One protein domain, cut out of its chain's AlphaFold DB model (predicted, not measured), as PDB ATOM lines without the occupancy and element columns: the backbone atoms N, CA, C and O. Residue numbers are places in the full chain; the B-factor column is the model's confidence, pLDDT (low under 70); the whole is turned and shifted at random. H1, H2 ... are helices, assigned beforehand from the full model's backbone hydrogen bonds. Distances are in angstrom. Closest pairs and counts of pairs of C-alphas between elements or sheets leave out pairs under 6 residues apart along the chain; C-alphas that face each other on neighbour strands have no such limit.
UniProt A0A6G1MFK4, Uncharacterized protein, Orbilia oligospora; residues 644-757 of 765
ATOM      1  N   LEU A 644      30.569 -38.884  40.626       82.31
ATOM      2  CA  LEU A 644      29.643 -39.993  40.351       82.31
ATOM      3  C   LEU A 644      30.371 -41.311  40.031       82.31
ATOM      4  O   LEU A 644      29.988 -42.363  40.536       82.31
ATOM      5  N   SER A 645      31.486 -41.256  39.293       82.88
ATOM      6  CA  SER A 645      32.380 -42.410  39.076       82.88
ATOM      7  C   SER A 645      33.053 -42.879  40.375       82.88
ATOM      8  O   SER A 645      33.189 -44.079  40.597       82.88
ATOM      9  N   ARG A 646      33.434 -41.951  41.267       86.25
ATOM     10  CA  ARG A 646      34.031 -42.283  42.572       86.25
ATOM     11  C   ARG A 646      33.014 -42.873  43.560       86.25
ATOM     12  O   ARG A 646      33.400 -43.671  44.414       86.25
ATOM     13  N   ILE A 647      31.732 -42.525  43.427       83.56
ATOM     14  CA  ILE A 647      30.622 -43.189  44.125       83.56
ATOM     15  C   ILE A 647      30.389 -44.587  43.532       83.56
ATOM     16  O   ILE A 647      30.390 -45.548  44.291       83.56
ATOM     17  N   GLY A 648      30.259 -44.712  42.205       75.00
ATOM     18  CA  GLY A 648      30.183 -46.003  41.500       75.00
ATOM     19  C   GLY A 648      28.797 -46.665  41.455       75.00
ATOM     20  O   GLY A 648      28.702 -47.868  41.230       75.00
ATOM     21  N   HIS A 649      27.717 -45.915  41.688       79.94
ATOM     22  CA  HIS A 649      26.362 -46.477  41.739       79.94
ATOM     23  C   HIS A 649      25.837 -46.875  40.335       79.94
ATOM     24  O   HIS A 649      25.843 -46.023  39.442       79.94
ATOM     25  N   PRO A 650      25.312 -48.104  40.119       71.44
ATOM     26  CA  PRO A 650      24.935 -48.599  38.787       71.44
ATOM     27  C   PRO A 650      23.911 -47.749  38.023       71.44
ATOM     28  O   PRO A 650      24.016 -47.639  36.806       71.44
ATOM     29  N   SER A 651      22.951 -47.125  38.717       72.06
ATOM     30  CA  SER A 651      21.934 -46.260  38.090       72.06
ATOM     31  C   SER A 651      22.437 -44.857  37.726       72.06
ATOM     32  O   SER A 651      21.717 -44.119  37.065       72.06
ATOM     33  N   PHE A 652      23.646 -44.472  38.155       77.12
ATOM     34  CA  PHE A 652      24.224 -43.142  37.910       77.12
ATOM     35  C   PHE A 652      25.633 -43.233  37.281       77.12
ATOM     36  O   PHE A 652      26.600 -42.702  37.838       77.12
ATOM     37  N   PRO A 653      25.795 -43.938  36.140       72.19
ATOM     38  CA  PRO A 653      27.102 -44.190  35.550       72.19
ATOM     39  C   PRO A 653      27.696 -42.934  34.900       72.19
ATOM     40  O   PRO A 653      27.018 -42.151  34.237       72.19
ATOM     41  N   CYS A 654      29.014 -42.778  35.018       75.81
ATOM     42  CA  CYS A 654      29.773 -41.780  34.272       75.81
ATOM     43  C   CYS A 654      30.373 -42.435  33.015       75.81
ATOM     44  O   CYS A 654      31.477 -42.976  33.048       75.81
ATOM     45  N   CYS A 655      29.625 -42.441  31.908       53.94
ATOM     46  CA  CYS A 655      29.962 -43.222  30.709       53.94
ATOM     47  C   CYS A 655      31.181 -42.718  29.907       53.94
ATOM     48  O   CYS A 655      31.610 -43.389  28.972       53.94
ATOM     49  N   SER A 656      31.785 -41.580  30.263       51.88
ATOM     50  CA  SER A 656      32.965 -41.009  29.583       51.88
ATOM     51  C   SER A 656      34.294 -41.723  29.908       51.88
ATOM     52  O   SER A 656      35.369 -41.210  29.592       51.88
ATOM     53  N   TRP A 657      34.231 -42.892  30.556       53.00
ATOM     54  CA  TRP A 657      35.349 -43.605  31.184       53.00
ATOM     55  C   TRP A 657      35.648 -45.027  30.635       53.00
ATOM     56  O   TRP A 657      35.761 -45.974  31.412       53.00
ATOM     57  N   PRO A 658      35.872 -45.203  29.315       36.81
ATOM     58  CA  PRO A 658      36.721 -46.310  28.840       36.81
ATOM     59  C   PRO A 658      38.170 -45.888  28.544       36.81
ATOM     60  O   PRO A 658      39.087 -46.690  28.695       36.81
ATOM     61  N   THR A 659      38.400 -44.642  28.106       36.66
ATOM     62  CA  THR A 659      39.682 -44.236  27.491       36.66
ATOM     63  C   THR A 659      40.174 -42.844  27.906       36.66
ATOM     64  O   THR A 659      39.833 -41.822  27.311       36.66
ATOM     65  N   GLY A 660      41.092 -42.813  28.874       42.25
ATOM     66  CA  GLY A 660      42.244 -41.900  28.854       42.25
ATOM     67  C   GLY A 660      42.090 -40.448  29.328       42.25
ATOM     68  O   GLY A 660      43.116 -39.852  29.658       42.25
ATOM     69  N   ARG A 661      40.887 -39.855  29.431       47.12
ATOM     70  CA  ARG A 661      40.721 -38.466  29.937       47.12
ATOM     71  C   ARG A 661      40.896 -38.356  31.462       47.12
ATOM     72  O   ARG A 661      39.955 -38.106  32.207       47.12
ATOM     73  N   ARG A 662      42.141 -38.506  31.917       56.88
ATOM     74  CA  ARG A 662      42.580 -38.238  33.292       56.88
ATOM     75  C   ARG A 662      42.611 -36.724  33.559       56.88
ATOM     76  O   ARG A 662      43.250 -35.980  32.818       56.88
ATOM     77  N   PHE A 663      41.965 -36.252  34.631       63.19
ATOM     78  CA  PHE A 663      42.003 -34.835  35.029       63.19
ATOM     79  C   PHE A 663      43.359 -34.491  35.681       63.19
ATOM     80  O   PHE A 663      43.523 -34.590  36.900       63.19
ATOM     81  N   ILE A 664      44.335 -34.124  34.843       57.19
ATOM     82  CA  ILE A 664      45.743 -33.833  35.182       57.19
ATOM     83  C   ILE A 664      46.036 -32.323  35.040       57.19
ATOM     84  O   ILE A 664      45.317 -31.593  34.358       57.19
ATOM     85  N   GLY A 665      47.106 -31.850  35.689       57.56
ATOM     86  CA  GLY A 665      47.644 -30.496  35.521       57.56
ATOM     87  C   GLY A 665      46.923 -29.411  36.328       57.56
ATOM     88  O   GLY A 665      46.003 -29.683  37.100       57.56
ATOM     89  N   ALA A 666      47.354 -28.158  36.159       55.72
ATOM     90  CA  ALA A 666      46.896 -27.027  36.975       55.72
ATOM     91  C   ALA A 666      45.379 -26.757  36.878       55.72
ATOM     92  O   ALA A 666      44.755 -26.379  37.865       55.72
ATOM     93  N   ARG A 667      44.758 -27.007  35.715       64.06
ATOM     94  CA  ARG A 667      43.316 -26.790  35.475       64.06
ATOM     95  C   ARG A 667      42.432 -28.005  35.811       64.06
ATOM     96  O   ARG A 667      41.260 -28.024  35.441       64.06
ATOM     97  N   LYS A 668      42.950 -29.020  36.523       72.88
ATOM     98  CA  LYS A 668      42.233 -30.290  36.770       72.88
ATOM     99  C   LYS A 668      40.844 -30.137  37.408       72.88
ATOM    100  O   LYS A 668      39.937 -30.878  37.042       72.88
ATOM    101  N   LEU A 669      40.648 -29.156  38.294       72.38
ATOM    102  CA  LEU A 669      39.337 -28.868  38.897       72.38
ATOM    103  C   LEU A 669      38.394 -28.088  37.967       72.38
ATOM    104  O   LEU A 669      37.198 -28.355  37.971       72.38
ATOM    105  N   SER A 670      38.907 -27.168  37.148       72.44
ATOM    106  CA  SER A 670      38.112 -26.442  36.144       72.44
ATOM    107  C   SER A 670      37.567 -27.404  35.085       72.44
ATOM    108  O   SER A 670      36.373 -27.408  34.794       72.44
ATOM    109  N   ASN A 671      38.429 -28.298  34.589       74.44
ATOM    110  CA  ASN A 671      38.064 -29.335  33.625       74.44
ATOM    111  C   ASN A 671      37.021 -30.310  34.206       74.44
ATOM    112  O   ASN A 671      36.121 -30.747  33.489       74.44
ATOM    113  N   LEU A 672      37.114 -30.621  35.506       75.94
ATOM    114  CA  LEU A 672      36.139 -31.454  36.212       75.94
ATOM    115  C   LEU A 672      34.760 -30.774  36.315       75.94
ATOM    116  O   LEU A 672      33.760 -31.418  36.008       75.94
ATOM    117  N   ARG A 673      34.689 -29.482  36.674       80.12
ATOM    118  CA  ARG A 673      33.420 -28.716  36.699       80.12
ATOM    119  C   ARG A 673      32.752 -28.683  35.330       80.12
ATOM    120  O   ARG A 673      31.563 -28.960  35.232       80.12
ATOM    121  N   TYR A 674      33.527 -28.388  34.285       76.94
ATOM    122  CA  TYR A 674      33.031 -28.361  32.910       76.94
ATOM    123  C   TYR A 674      32.463 -29.726  32.495       76.94
ATOM    124  O   TYR A 674      31.348 -29.803  31.988       76.94
ATOM    125  N   HIS A 675      33.168 -30.820  32.798       81.69
ATOM    126  CA  HIS A 675      32.648 -32.172  32.583       81.69
ATOM    127  C   HIS A 675      31.337 -32.432  33.343       81.69
ATOM    128  O   HIS A 675      30.410 -32.979  32.755       81.69
ATOM    129  N   ILE A 676      31.214 -32.019  34.607       80.88
ATOM    130  CA  ILE A 676      29.968 -32.195  35.372       80.88
ATOM    131  C   ILE A 676      28.818 -31.400  34.733       80.88
ATOM    132  O   ILE A 676      27.764 -31.978  34.481       80.88
ATOM    133  N   ARG A 677      29.035 -30.124  34.376       81.12
ATOM    134  CA  ARG A 677      28.019 -29.280  33.717       81.12
ATOM    135  C   ARG A 677      27.603 -29.812  32.339       81.12
ATOM    136  O   ARG A 677      26.444 -29.675  31.977       81.12
ATOM    137  N   MET A 678      28.511 -30.441  31.589       75.56
ATOM    138  CA  MET A 678      28.227 -30.957  30.238       75.56
ATOM    139  C   MET A 678      27.755 -32.419  30.191       75.56
ATOM    140  O   MET A 678      27.157 -32.826  29.202       75.56
ATOM    141  N   THR A 679      28.064 -33.245  31.197       78.38
ATOM    142  CA  THR A 679      27.774 -34.699  31.192       78.38
ATOM    143  C   THR A 679      26.755 -35.118  32.256       78.38
ATOM    144  O   THR A 679      26.196 -36.208  32.166       78.38
ATOM    145  N   HIS A 680      26.503 -34.275  33.260       80.50
ATOM    146  CA  HIS A 680      25.630 -34.579  34.399       80.50
ATOM    147  C   HIS A 680      24.637 -33.447  34.719       80.50
ATOM    148  O   HIS A 680      24.068 -33.422  35.808       80.50
ATOM    149  N   SER A 681      24.382 -32.534  33.774       79.56
ATOM    150  CA  SER A 681      23.382 -31.462  33.905       79.56
ATOM    151  C   SER A 681      21.962 -31.964  34.172       79.56
ATOM    152  O   SER A 681      21.198 -31.293  34.848       79.56
ATOM    153  N   SER A 682      21.615 -33.166  33.708       79.94
ATOM    154  CA  SER A 682      20.323 -33.810  33.980       79.94
ATOM    155  C   SER A 682      20.185 -34.406  35.389       79.94
ATOM    156  O   SER A 682      19.111 -34.897  35.724       79.94
ATOM    157  N   LEU A 683      21.247 -34.398  36.208       78.69
ATOM    158  CA  LEU A 683      21.256 -34.961  37.567       78.69
ATOM    159  C   LEU A 683      21.347 -33.899  38.675       78.69
ATOM    160  O   LEU A 683      21.158 -34.231  39.839       78.69
ATOM    161  N   PHE A 684      21.647 -32.641  38.353       82.94
ATOM    162  CA  PHE A 684      21.814 -31.572  39.341       82.94
ATOM    163  C   PHE A 684      21.026 -30.336  38.907       82.94
ATOM    164  O   PHE A 684      21.032 -29.991  37.728       82.94
ATOM    165  N   SER A 685      20.371 -29.650  39.849       81.06
ATOM    166  CA  SER A 685      19.685 -28.390  39.545       81.06
ATOM    167  C   SER A 685      20.675 -27.317  39.083       81.06
ATOM    168  O   SER A 685      21.861 -27.348  39.427       81.06
ATOM    169  N   GLN A 686      20.173 -26.334  38.333       77.94
ATOM    170  CA  GLN A 686      20.977 -25.221  37.830       77.94
ATOM    171  C   GLN A 686      21.710 -24.487  38.972       77.94
ATOM    172  O   GLN A 686      22.917 -24.277  38.892       77.94
ATOM    173  N   GLU A 687      21.025 -24.256  40.097       80.81
ATOM    174  CA  GLU A 687      21.600 -23.712  41.337       80.81
ATOM    175  C   GLU A 687      22.825 -24.501  41.834       80.81
ATOM    176  O   GLU A 687      23.848 -23.915  42.190       80.81
ATOM    177  N   ILE A 688      22.762 -25.840  41.836       80.75
ATOM    178  CA  ILE A 688      23.877 -26.698  42.263       80.75
ATOM    179  C   ILE A 688      25.031 -26.611  41.251       80.75
ATOM    180  O   ILE A 688      26.194 -26.510  41.658       80.75
ATOM    181  N   LEU A 689      24.726 -26.594  39.949       81.25
ATOM    182  CA  LEU A 689      25.714 -26.471  38.870       81.25
ATOM    183  C   LEU A 689      26.427 -25.108  38.864       81.25
ATOM    184  O   LEU A 689      27.618 -25.046  38.547       81.25
ATOM    185  N   ASP A 690      25.748 -24.032  39.253       79.12
ATOM    186  CA  ASP A 690      26.350 -22.706  39.415       79.12
ATOM    187  C   ASP A 690      27.075 -22.575  40.769       79.12
ATOM    188  O   ASP A 690      28.152 -21.973  40.851       79.12
ATOM    189  N   SER A 691      26.610 -23.271  41.816       77.75
ATOM    190  CA  SER A 691      27.325 -23.353  43.099       77.75
ATOM    191  C   SER A 691      28.733 -23.958  42.967       77.75
ATOM    192  O   SER A 691      29.636 -23.559  43.711       77.75
ATOM    193  N   ILE A 692      28.956 -24.883  42.019       76.31
ATOM    194  CA  ILE A 692      30.293 -25.425  41.709       76.31
ATOM    195  C   ILE A 692      31.073 -24.578  40.694       76.31
ATOM    196  O   ILE A 692      32.300 -24.687  40.639       76.31
ATOM    197  N   ALA A 693      30.411 -23.719  39.911       65.06
ATOM    198  CA  ALA A 693      31.087 -22.785  39.008       65.06
ATOM    199  C   ALA A 693      31.894 -21.734  39.795       65.06
ATOM    200  O   ALA A 693      33.008 -21.393  39.398       65.06
ATOM    201  N   ASN A 694      31.381 -21.318  40.959       62.78
ATOM    202  CA  ASN A 694      31.976 -20.340  41.872       62.78
ATOM    203  C   ASN A 694      33.508 -20.530  42.095       62.78
ATOM    204  O   ASN A 694      33.955 -21.629  42.467       62.78
ATOM    205  N   PRO A 695      34.331 -19.469  41.931       55.34
ATOM    206  CA  PRO A 695      35.794 -19.555  41.989       55.34
ATOM    207  C   PRO A 695      36.357 -19.890  43.380       55.34
ATOM    208  O   PRO A 695      37.497 -20.334  43.473       55.34
ATOM    209  N   HIS A 696      35.576 -19.737  44.456       51.41
ATOM    210  CA  HIS A 696      36.007 -20.030  45.829       51.41
ATOM    211  C   HIS A 696      35.916 -21.514  46.224       51.41
ATOM    212  O   HIS A 696      36.252 -21.857  47.353       51.41
ATOM    213  N   THR A 697      35.494 -22.416  45.330       60.03
ATOM    214  CA  THR A 697      35.825 -23.842  45.499       60.03
ATOM    215  C   THR A 697      37.267 -24.063  45.044       60.03
ATOM    216  O   THR A 697      37.599 -23.782  43.892       60.03
ATOM    217  N   VAL A 698      38.140 -24.557  45.923       65.44
ATOM    218  CA  VAL A 698      39.587 -24.695  45.653       65.44
ATOM    219  C   VAL A 698      40.018 -26.167  45.633       65.44
ATOM    220  O   VAL A 698      41.045 -26.515  45.054       65.44
ATOM    221  N   THR A 699      39.210 -27.061  46.203       79.94
ATOM    222  CA  THR A 699      39.501 -28.491  46.353       79.94
ATOM    223  C   THR A 699      38.431 -29.389  45.729       79.94
ATOM    224  O   THR A 699      37.283 -28.998  45.508       79.94
ATOM    225  N   TRP A 700      38.798 -30.651  45.483       85.50
ATOM    226  CA  TRP A 700      37.853 -31.689  45.056       85.50
ATOM    227  C   TRP A 700      36.808 -32.008  46.142       85.50
ATOM    228  O   TRP A 700      35.676 -32.347  45.819       85.50
ATOM    229  N   ILE A 701      37.170 -31.864  47.424       81.88
ATOM    230  CA  ILE A 701      36.297 -32.180  48.566       81.88
ATOM    231  C   ILE A 701      35.186 -31.131  48.713       81.88
ATOM    232  O   ILE A 701      34.031 -31.503  48.879       81.88
ATOM    233  N   GLU A 702      35.496 -29.839  48.573       80.25
ATOM    234  CA  GLU A 702      34.480 -28.770  48.572       80.25
ATOM    235  C   GLU A 702      33.516 -28.909  47.385       80.25
ATOM    236  O   GLU A 702      32.310 -28.730  47.537       80.25
ATOM    237  N   LEU A 703      34.038 -29.275  46.207       83.56
ATOM    238  CA  LEU A 703      33.225 -29.571  45.026       83.56
ATOM    239  C   LEU A 703      32.314 -30.785  45.272       83.56
ATOM    240  O   LEU A 703      31.127 -30.727  44.957       83.56
ATOM    241  N   PHE A 704      32.831 -31.855  45.886       86.31
ATOM    242  CA  PHE A 704      32.032 -33.019  46.277       86.31
ATOM    243  C   PHE A 704      30.916 -32.639  47.263       86.31
ATOM    244  O   PHE A 704      29.770 -33.027  47.065       86.31
ATOM    245  N   GLN A 705      31.223 -31.837  48.285       84.62
ATOM    246  CA  GLN A 705      30.261 -31.404  49.306       84.62
ATOM    247  C   GLN A 705      29.152 -30.489  48.764       84.62
ATOM    248  O   GLN A 705      28.053 -30.505  49.314       84.62
ATOM    249  N   ARG A 706      29.402 -29.720  47.692       83.94
ATOM    250  CA  ARG A 706      28.359 -28.924  47.014       83.94
ATOM    251  C   ARG A 706      27.439 -29.769  46.128       83.94
ATOM    252  O   ARG A 706      26.255 -29.472  46.051       83.94
ATOM    253  N   LEU A 707      27.958 -30.831  45.504       84.31
ATOM    254  CA  LEU A 707      27.144 -31.787  44.737       84.31
ATOM    255  C   LEU A 707      26.346 -32.744  45.631       84.31
ATOM    256  O   LEU A 707      25.245 -33.144  45.273       84.31
ATOM    257  N   PHE A 708      26.913 -33.119  46.779       87.12
ATOM    258  CA  PHE A 708      26.344 -34.078  47.726       87.12
ATOM    259  C   PHE A 708      26.186 -33.435  49.118       87.12
ATOM    260  O   PHE A 708      26.885 -33.809  50.070       87.12
ATOM    261  N   PRO A 709      25.278 -32.445  49.260       82.12
ATOM    262  CA  PRO A 709      25.001 -31.810  50.542       82.12
ATOM    263  C   PRO A 709      24.447 -32.834  51.538       82.12
ATOM    264  O   PRO A 709      23.642 -33.698  51.190       82.12
ATOM    265  N   ASN A 710      24.866 -32.736  52.801       83.12
ATOM    266  CA  ASN A 710      24.482 -33.659  53.878       83.12
ATOM    267  C   ASN A 710      24.876 -35.139  53.644       83.12
ATOM    268  O   ASN A 710      24.178 -36.038  54.116       83.12
ATOM    269  N   TRP A 711      25.992 -35.404  52.946       84.25
ATOM    270  CA  TRP A 711      26.550 -36.756  52.783       84.25
ATOM    271  C   TRP A 711      26.613 -37.528  54.124       84.25
ATOM    272  O   TRP A 711      27.152 -36.990  55.099       84.25
ATOM    273  N   PRO A 712      26.106 -38.778  54.216       81.31
ATOM    274  CA  PRO A 712      26.007 -39.478  55.495       81.31
ATOM    275  C   PRO A 712      27.373 -39.750  56.139       81.31
ATOM    276  O   PRO A 712      28.200 -40.477  55.595       81.31
ATOM    277  N   SER A 713      27.584 -39.246  57.356       74.81
ATOM    278  CA  SER A 713      28.862 -39.346  58.086       74.81
ATOM    279  C   SER A 713      29.277 -40.764  58.503       74.81
ATOM    280  O   SER A 713      30.398 -40.959  58.968       74.81
ATOM    281  N   THR A 714      28.404 -41.763  58.332       73.19
ATOM    282  CA  THR A 714      28.736 -43.187  58.514       73.19
ATOM    283  C   THR A 714      29.271 -43.857  57.244       73.19
ATOM    284  O   THR A 714      29.725 -44.997  57.314       73.19
ATOM    285  N   ILE A 715      29.248 -43.164  56.101       78.44
ATOM    286  CA  ILE A 715      29.757 -43.638  54.811       78.44
ATOM    287  C   ILE A 715      31.083 -42.916  54.514       78.44
ATOM    288  O   ILE A 715      31.113 -41.683  54.539       78.44
ATOM    289  N   PRO A 716      32.181 -43.633  54.200       76.56
ATOM    290  CA  PRO A 716      33.459 -42.995  53.899       76.56
ATOM    291  C   PRO A 716      33.347 -42.080  52.673       76.56
ATOM    292  O   PRO A 716      32.799 -42.467  51.639       76.56
ATOM    293  N   THR A 717      33.896 -40.868  52.781       78.56
ATOM    294  CA  THR A 717      33.982 -39.928  51.658       78.56
ATOM    295  C   THR A 717      34.784 -40.564  50.514       78.56
ATOM    296  O   THR A 717      35.874 -41.086  50.769       78.56
ATOM    297  N   PRO A 718      34.301 -40.534  49.258       83.06
ATOM    298  CA  PRO A 718      35.035 -41.097  48.128       83.06
ATOM    299  C   PRO A 718      36.434 -40.488  47.973       83.06
ATOM    300  O   PRO A 718      36.605 -39.272  48.037       83.06
ATOM    301  N   SER A 719      37.434 -41.336  47.704       80.00
ATOM    302  CA  SER A 719      38.786 -40.876  47.355       80.00
ATOM    303  C   SER A 719      38.752 -40.009  46.082       80.00
ATOM    304  O   SER A 719      38.135 -40.445  45.100       80.00
ATOM    305  N   PRO A 720      39.443 -38.849  46.043       77.31
ATOM    306  CA  PRO A 720      39.526 -38.001  44.851       77.31
ATOM    307  C   PRO A 720      40.196 -38.673  43.646       77.31
ATOM    308  O   PRO A 720      39.966 -38.263  42.507       77.31
ATOM    309  N   TRP A 721      41.056 -39.666  43.888       81.12
ATOM    310  CA  TRP A 721      41.969 -40.220  42.889       81.12
ATOM    311  C   TRP A 721      41.315 -41.300  42.024       81.12
ATOM    312  O   TRP A 721      40.599 -42.169  42.527       81.12
ATOM    313  N   THR A 722      41.599 -41.278  40.718       71.12
ATOM    314  CA  THR A 722      41.025 -42.215  39.733       71.12
ATOM    315  C   THR A 722      41.248 -43.689  40.072       71.12
ATOM    316  O   THR A 722      40.377 -44.509  39.805       71.12
ATOM    317  N   ASN A 723      42.401 -44.015  40.665       69.00
ATOM    318  CA  ASN A 723      42.918 -45.382  40.781       69.00
ATOM    319  C   ASN A 723      42.432 -46.137  42.036       69.00
ATOM    320  O   ASN A 723      42.780 -47.301  42.223       69.00
ATOM    321  N   CYS A 724      41.656 -45.499  42.915       70.62
ATOM    322  CA  CYS A 724      41.089 -46.148  44.102       70.62
ATOM    323  C   CYS A 724      39.773 -46.881  43.764       70.62
ATOM    324  O   CYS A 724      39.069 -46.493  42.832       70.62
ATOM    325  N   ALA A 725      39.365 -47.878  44.559       70.62
ATOM    326  CA  ALA A 725      38.038 -48.504  44.431       70.62
ATOM    327  C   ALA A 725      36.894 -47.480  44.604       70.62
ATOM    328  O   ALA A 725      37.098 -46.436  45.235       70.62
ATOM    329  N   SER A 726      35.707 -47.736  44.042       80.25
ATOM    330  CA  SER A 726      34.533 -46.873  44.264       80.25
ATOM    331  C   SER A 726      33.941 -47.086  45.664       80.25
ATOM    332  O   SER A 726      34.207 -48.103  46.313       80.25
ATOM    333  N   VAL A 727      33.132 -46.143  46.155       80.06
ATOM    334  CA  VAL A 727      32.443 -46.300  47.451       80.06
ATOM    335  C   VAL A 727      31.419 -47.435  47.396       80.06
ATOM    336  O   VAL A 727      31.345 -48.225  48.333       80.06
ATOM    337  N   TYR A 728      30.678 -47.565  46.294       78.69
ATOM    338  CA  TYR A 728      29.686 -48.623  46.109       78.69
ATOM    339  C   TYR A 728      30.340 -50.016  46.084       78.69
ATOM    340  O   TYR A 728      29.873 -50.916  46.780       78.69
ATOM    341  N   ASP A 729      31.473 -50.176  45.391       74.50
ATOM    342  CA  ASP A 729      32.251 -51.427  45.408       74.50
ATOM    343  C   ASP A 729      32.849 -51.714  46.793       74.50
ATOM    344  O   ASP A 729      32.857 -52.858  47.235       74.50
ATOM    345  N   SER A 730      33.309 -50.681  47.507       74.56
ATOM    346  CA  SER A 730      33.899 -50.820  48.849       74.56
ATOM    347  C   SER A 730      32.871 -51.176  49.934       74.56
ATOM    348  O   SER A 730      33.234 -51.748  50.960       74.56
ATOM    349  N   LEU A 731      31.593 -50.836  49.726       71.12
ATOM    350  CA  LEU A 731      30.473 -51.222  50.594       71.12
ATOM    351  C   LEU A 731      29.846 -52.568  50.202       71.12
ATOM    352  O   LEU A 731      29.109 -53.157  50.997       71.12
ATOM    353  N   ARG A 732      30.114 -53.065  48.988       64.56
ATOM    354  CA  ARG A 732      29.594 -54.341  48.498       64.56
ATOM    355  C   ARG A 732      30.455 -55.491  49.039       64.56
ATOM    356  O   ARG A 732      31.650 -55.542  48.754       64.56
ATOM    357  N   PRO A 733      29.892 -56.447  49.802       56.31
ATOM    358  CA  PRO A 733      30.675 -57.576  50.288       56.31
ATOM    359  C   PRO A 733      31.162 -58.454  49.120       56.31
ATOM    360  O   PRO A 733      30.441 -58.601  48.126       56.31
ATOM    361  N   PRO A 734      32.340 -59.097  49.238       56.03
ATOM    362  CA  PRO A 734      32.740 -60.141  48.302       56.03
ATOM    363  C   PRO A 734      31.720 -61.289  48.335       56.03
ATOM    364  O   PRO A 734      31.121 -61.573  49.372       56.03
ATOM    365  N   LEU A 735      31.558 -61.984  47.205       48.88
ATOM    366  CA  LEU A 735      30.462 -62.934  46.928       48.88
ATOM    367  C   LEU A 735      30.313 -64.124  47.909       48.88
ATOM    368  O   LEU A 735      29.353 -64.879  47.795       48.88
ATOM    369  N   ASN A 736      31.226 -64.288  48.872       46.38
ATOM    370  CA  ASN A 736      31.303 -65.432  49.782       46.38
ATOM    371  C   ASN A 736      30.946 -65.111  51.255       46.38
ATOM    372  O   ASN A 736      30.981 -66.020  52.085       46.38
ATOM    373  N   THR A 737      30.619 -63.863  51.626       47.38
ATOM    374  CA  THR A 737      30.258 -63.508  53.019       47.38
ATOM    375  C   THR A 737      28.747 -63.413  53.248       47.38
ATOM    376  O   THR A 737      28.098 -62.457  52.837       47.38
ATOM    377  N   ILE A 738      28.202 -64.385  53.991       42.41
ATOM    378  CA  ILE A 738      26.756 -64.575  54.250       42.41
ATOM    379  C   ILE A 738      26.142 -63.482  55.160       42.41
ATOM    380  O   ILE A 738      24.930 -63.270  55.154       42.41
ATOM    381  N   VAL A 739      26.952 -62.749  55.935       44.78
ATOM    382  CA  VAL A 739      26.465 -61.680  56.831       44.78
ATOM    383  C   VAL A 739      26.399 -60.347  56.081       44.78
ATOM    384  O   VAL A 739      27.356 -59.573  56.059       44.78
ATOM    385  N   PHE A 740      25.248 -60.072  55.464       46.75
ATOM    386  CA  PHE A 740      25.018 -58.844  54.704       46.75
ATOM    387  C   PHE A 740      24.793 -57.639  55.633       46.75
ATOM    388  O   PHE A 740      23.673 -57.348  56.053       46.75
ATOM    389  N   ASN A 741      25.858 -56.894  55.937       52.31
ATOM    390  CA  ASN A 741      25.797 -55.677  56.758       52.31
ATOM    391  C   ASN A 741      25.285 -54.454  55.954       52.31
ATOM    392  O   ASN A 741      25.787 -53.340  56.081       52.31
ATOM    393  N   GLY A 742      24.264 -54.666  55.116       58.81
ATOM    394  CA  GLY A 742      23.789 -53.744  54.078       58.81
ATOM    395  C   GLY A 742      23.169 -52.429  54.555       58.81
ATOM    396  O   GLY A 742      22.630 -51.698  53.735       58.81
ATOM    397  N   LYS A 743      23.239 -52.097  55.850       66.69
ATOM    398  CA  LYS A 743      22.686 -50.851  56.405       66.69
ATOM    399  C   LYS A 743      23.348 -49.602  55.821       66.69
ATOM    400  O   LYS A 743      22.656 -48.615  55.610       66.69
ATOM    401  N   GLU A 744      24.650 -49.641  55.535       68.50
ATOM    402  CA  GLU A 744      25.357 -48.497  54.938       68.50
ATOM    403  C   GLU A 744      25.139 -48.396  53.420       68.50
ATOM    404  O   GLU A 744      25.028 -47.290  52.900       68.50
ATOM    405  N   LEU A 745      24.970 -49.527  52.725       73.62
ATOM    406  CA  LEU A 745      24.593 -49.551  51.306       73.62
ATOM    407  C   LEU A 745      23.150 -49.051  51.105       73.62
ATOM    408  O   LEU A 745      22.897 -48.179  50.281       73.62
ATOM    409  N   ASP A 746      22.214 -49.518  51.931       72.12
ATOM    410  CA  ASP A 746      20.812 -49.086  51.911       72.12
ATOM    411  C   ASP A 746      20.633 -47.619  52.351       72.12
ATOM    412  O   ASP A 746      19.752 -46.927  51.840       72.12
ATOM    413  N   LYS A 747      21.496 -47.102  53.242       77.88
ATOM    414  CA  LYS A 747      21.615 -45.655  53.505       77.88
ATOM    415  C   LYS A 747      22.126 -44.894  52.281       77.88
ATOM    416  O   LYS A 747      21.568 -43.845  51.980       77.88
ATOM    417  N   LEU A 748      23.168 -45.391  51.603       79.81
ATOM    418  CA  LEU A 748      23.736 -44.749  50.413       79.81
ATOM    419  C   LEU A 748      22.687 -44.633  49.307       79.81
ATOM    420  O   LEU A 748      22.473 -43.548  48.777       79.81
ATOM    421  N   GLU A 749      21.990 -45.730  49.006       79.56
ATOM    422  CA  GLU A 749      20.903 -45.740  48.028       79.56
ATOM    423  C   GLU A 749      19.778 -44.784  48.437       79.56
ATOM    424  O   GLU A 749      19.415 -43.910  47.653       79.56
ATOM    425  N   ARG A 750      19.257 -44.878  49.671       78.69
ATOM    426  CA  ARG A 750      18.190 -43.971  50.136       78.69
ATOM    427  C   ARG A 750      18.598 -42.498  50.082       78.69
ATOM    428  O   ARG A 750      17.762 -41.669  49.742       78.69
ATOM    429  N   TYR A 751      19.859 -42.175  50.367       83.75
ATOM    430  CA  TYR A 751      20.392 -40.822  50.221       83.75
ATOM    431  C   TYR A 751      20.448 -40.379  48.749       83.75
ATOM    432  O   TYR A 751      19.928 -39.316  48.428       83.75
ATOM    433  N   LEU A 752      21.008 -41.191  47.843       83.31
ATOM    434  CA  LEU A 752      21.154 -40.826  46.425       83.31
ATOM    435  C   LEU A 752      19.804 -40.683  45.706       83.31
ATOM    436  O   LEU A 752      19.586 -39.684  45.027       83.31
ATOM    437  N   TYR A 753      18.878 -41.632  45.881       81.56
ATOM    438  CA  TYR A 753      17.538 -41.533  45.285       81.56
ATOM    439  C   TYR A 753      16.758 -40.329  45.845       81.56
ATOM    440  O   TYR A 753      16.115 -39.612  45.081       81.56
ATOM    441  N   SER A 754      16.889 -40.034  47.148       81.94
ATOM    442  CA  SER A 754      16.273 -38.847  47.760       81.94
ATOM    443  C   SER A 754      16.912 -37.525  47.319       81.94
ATOM    444  O   SER A 754      16.205 -36.522  47.284       81.94
ATOM    445  N   LEU A 755      18.215 -37.495  47.019       81.12
ATOM    446  CA  LEU A 755      18.919 -36.293  46.558       81.12
ATOM    447  C   LEU A 755      18.519 -35.919  45.126       81.12
ATOM    448  O   LEU A 755      18.376 -34.741  44.819       81.12
ATOM    449  N   PHE A 756      18.318 -36.922  44.267       81.81
ATOM    450  CA  PHE A 756      17.943 -36.729  42.863       81.81
ATOM    451  C   PHE A 756      16.424 -36.711  42.616       81.81
ATOM    452  O   PHE A 756      16.001 -36.585  41.471       81.81
ATOM    453  N   GLY A 757      15.595 -36.838  43.661       72.00
ATOM    454  CA  GLY A 757      14.130 -36.814  43.542       72.00
ATOM    455  C   GLY A 757      13.538 -38.010  42.783       72.00
ATOM    456  O   GLY A 757      12.456 -37.898  42.214       72.00
TER     457      GLY A 757
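Overview. This is residues 644 to 757 of the 765 residues of an uncharacterized protein of Orbilia oligospora (UniProt A0A6G1MFK4). The longest helix, H6, and short H5 lie toward one end, H2, H3 and H4 form a small bundle at the other, and short H1 lies between. Residues 734 to 739 stick out. The printed part has 114 residues, six named helices, H1 to H6 in order, and no named strand: all helix, with under half in named elements. It is compact, radius of gyration of the C-alphas 14.9 A, spanning 46 by 31 by 23 A.

Along the chain. H6, residues 743 to 755, is 18.0 A long, ending at C-alpha 755 (18.919, -36.293, 46.558). H5 is 727 to 731; H1, 644 to 647, begins at (29.643, -39.993, 40.351). H2, 668 to 679, is 16.1 A, H3, 686 to 693, 10.5 A, H4, 700 to 707, 10.7 A.

Arrangement. With residues 744 to 745 alone, H6 only just touches H5, with 3 pairs of C-alphas within 8 A, closest Leu 731 and Leu 745, 6.2 A. H3 and H4 touch as a hairpin, closest C-alphas Ile 692 and Leu 703, 6.1 A. In H2 to H6 every O i to N i+4 pair is within hydrogen-bond range; H1 is too short for one.

Size, cuts and confidence. The printed part has no cut. Links H1 to H2, H4 to H5 and H5 to H6 are long. Residues 655 to 667, 693 to 698, 723 and 732 to 744 have pLDDT under 70.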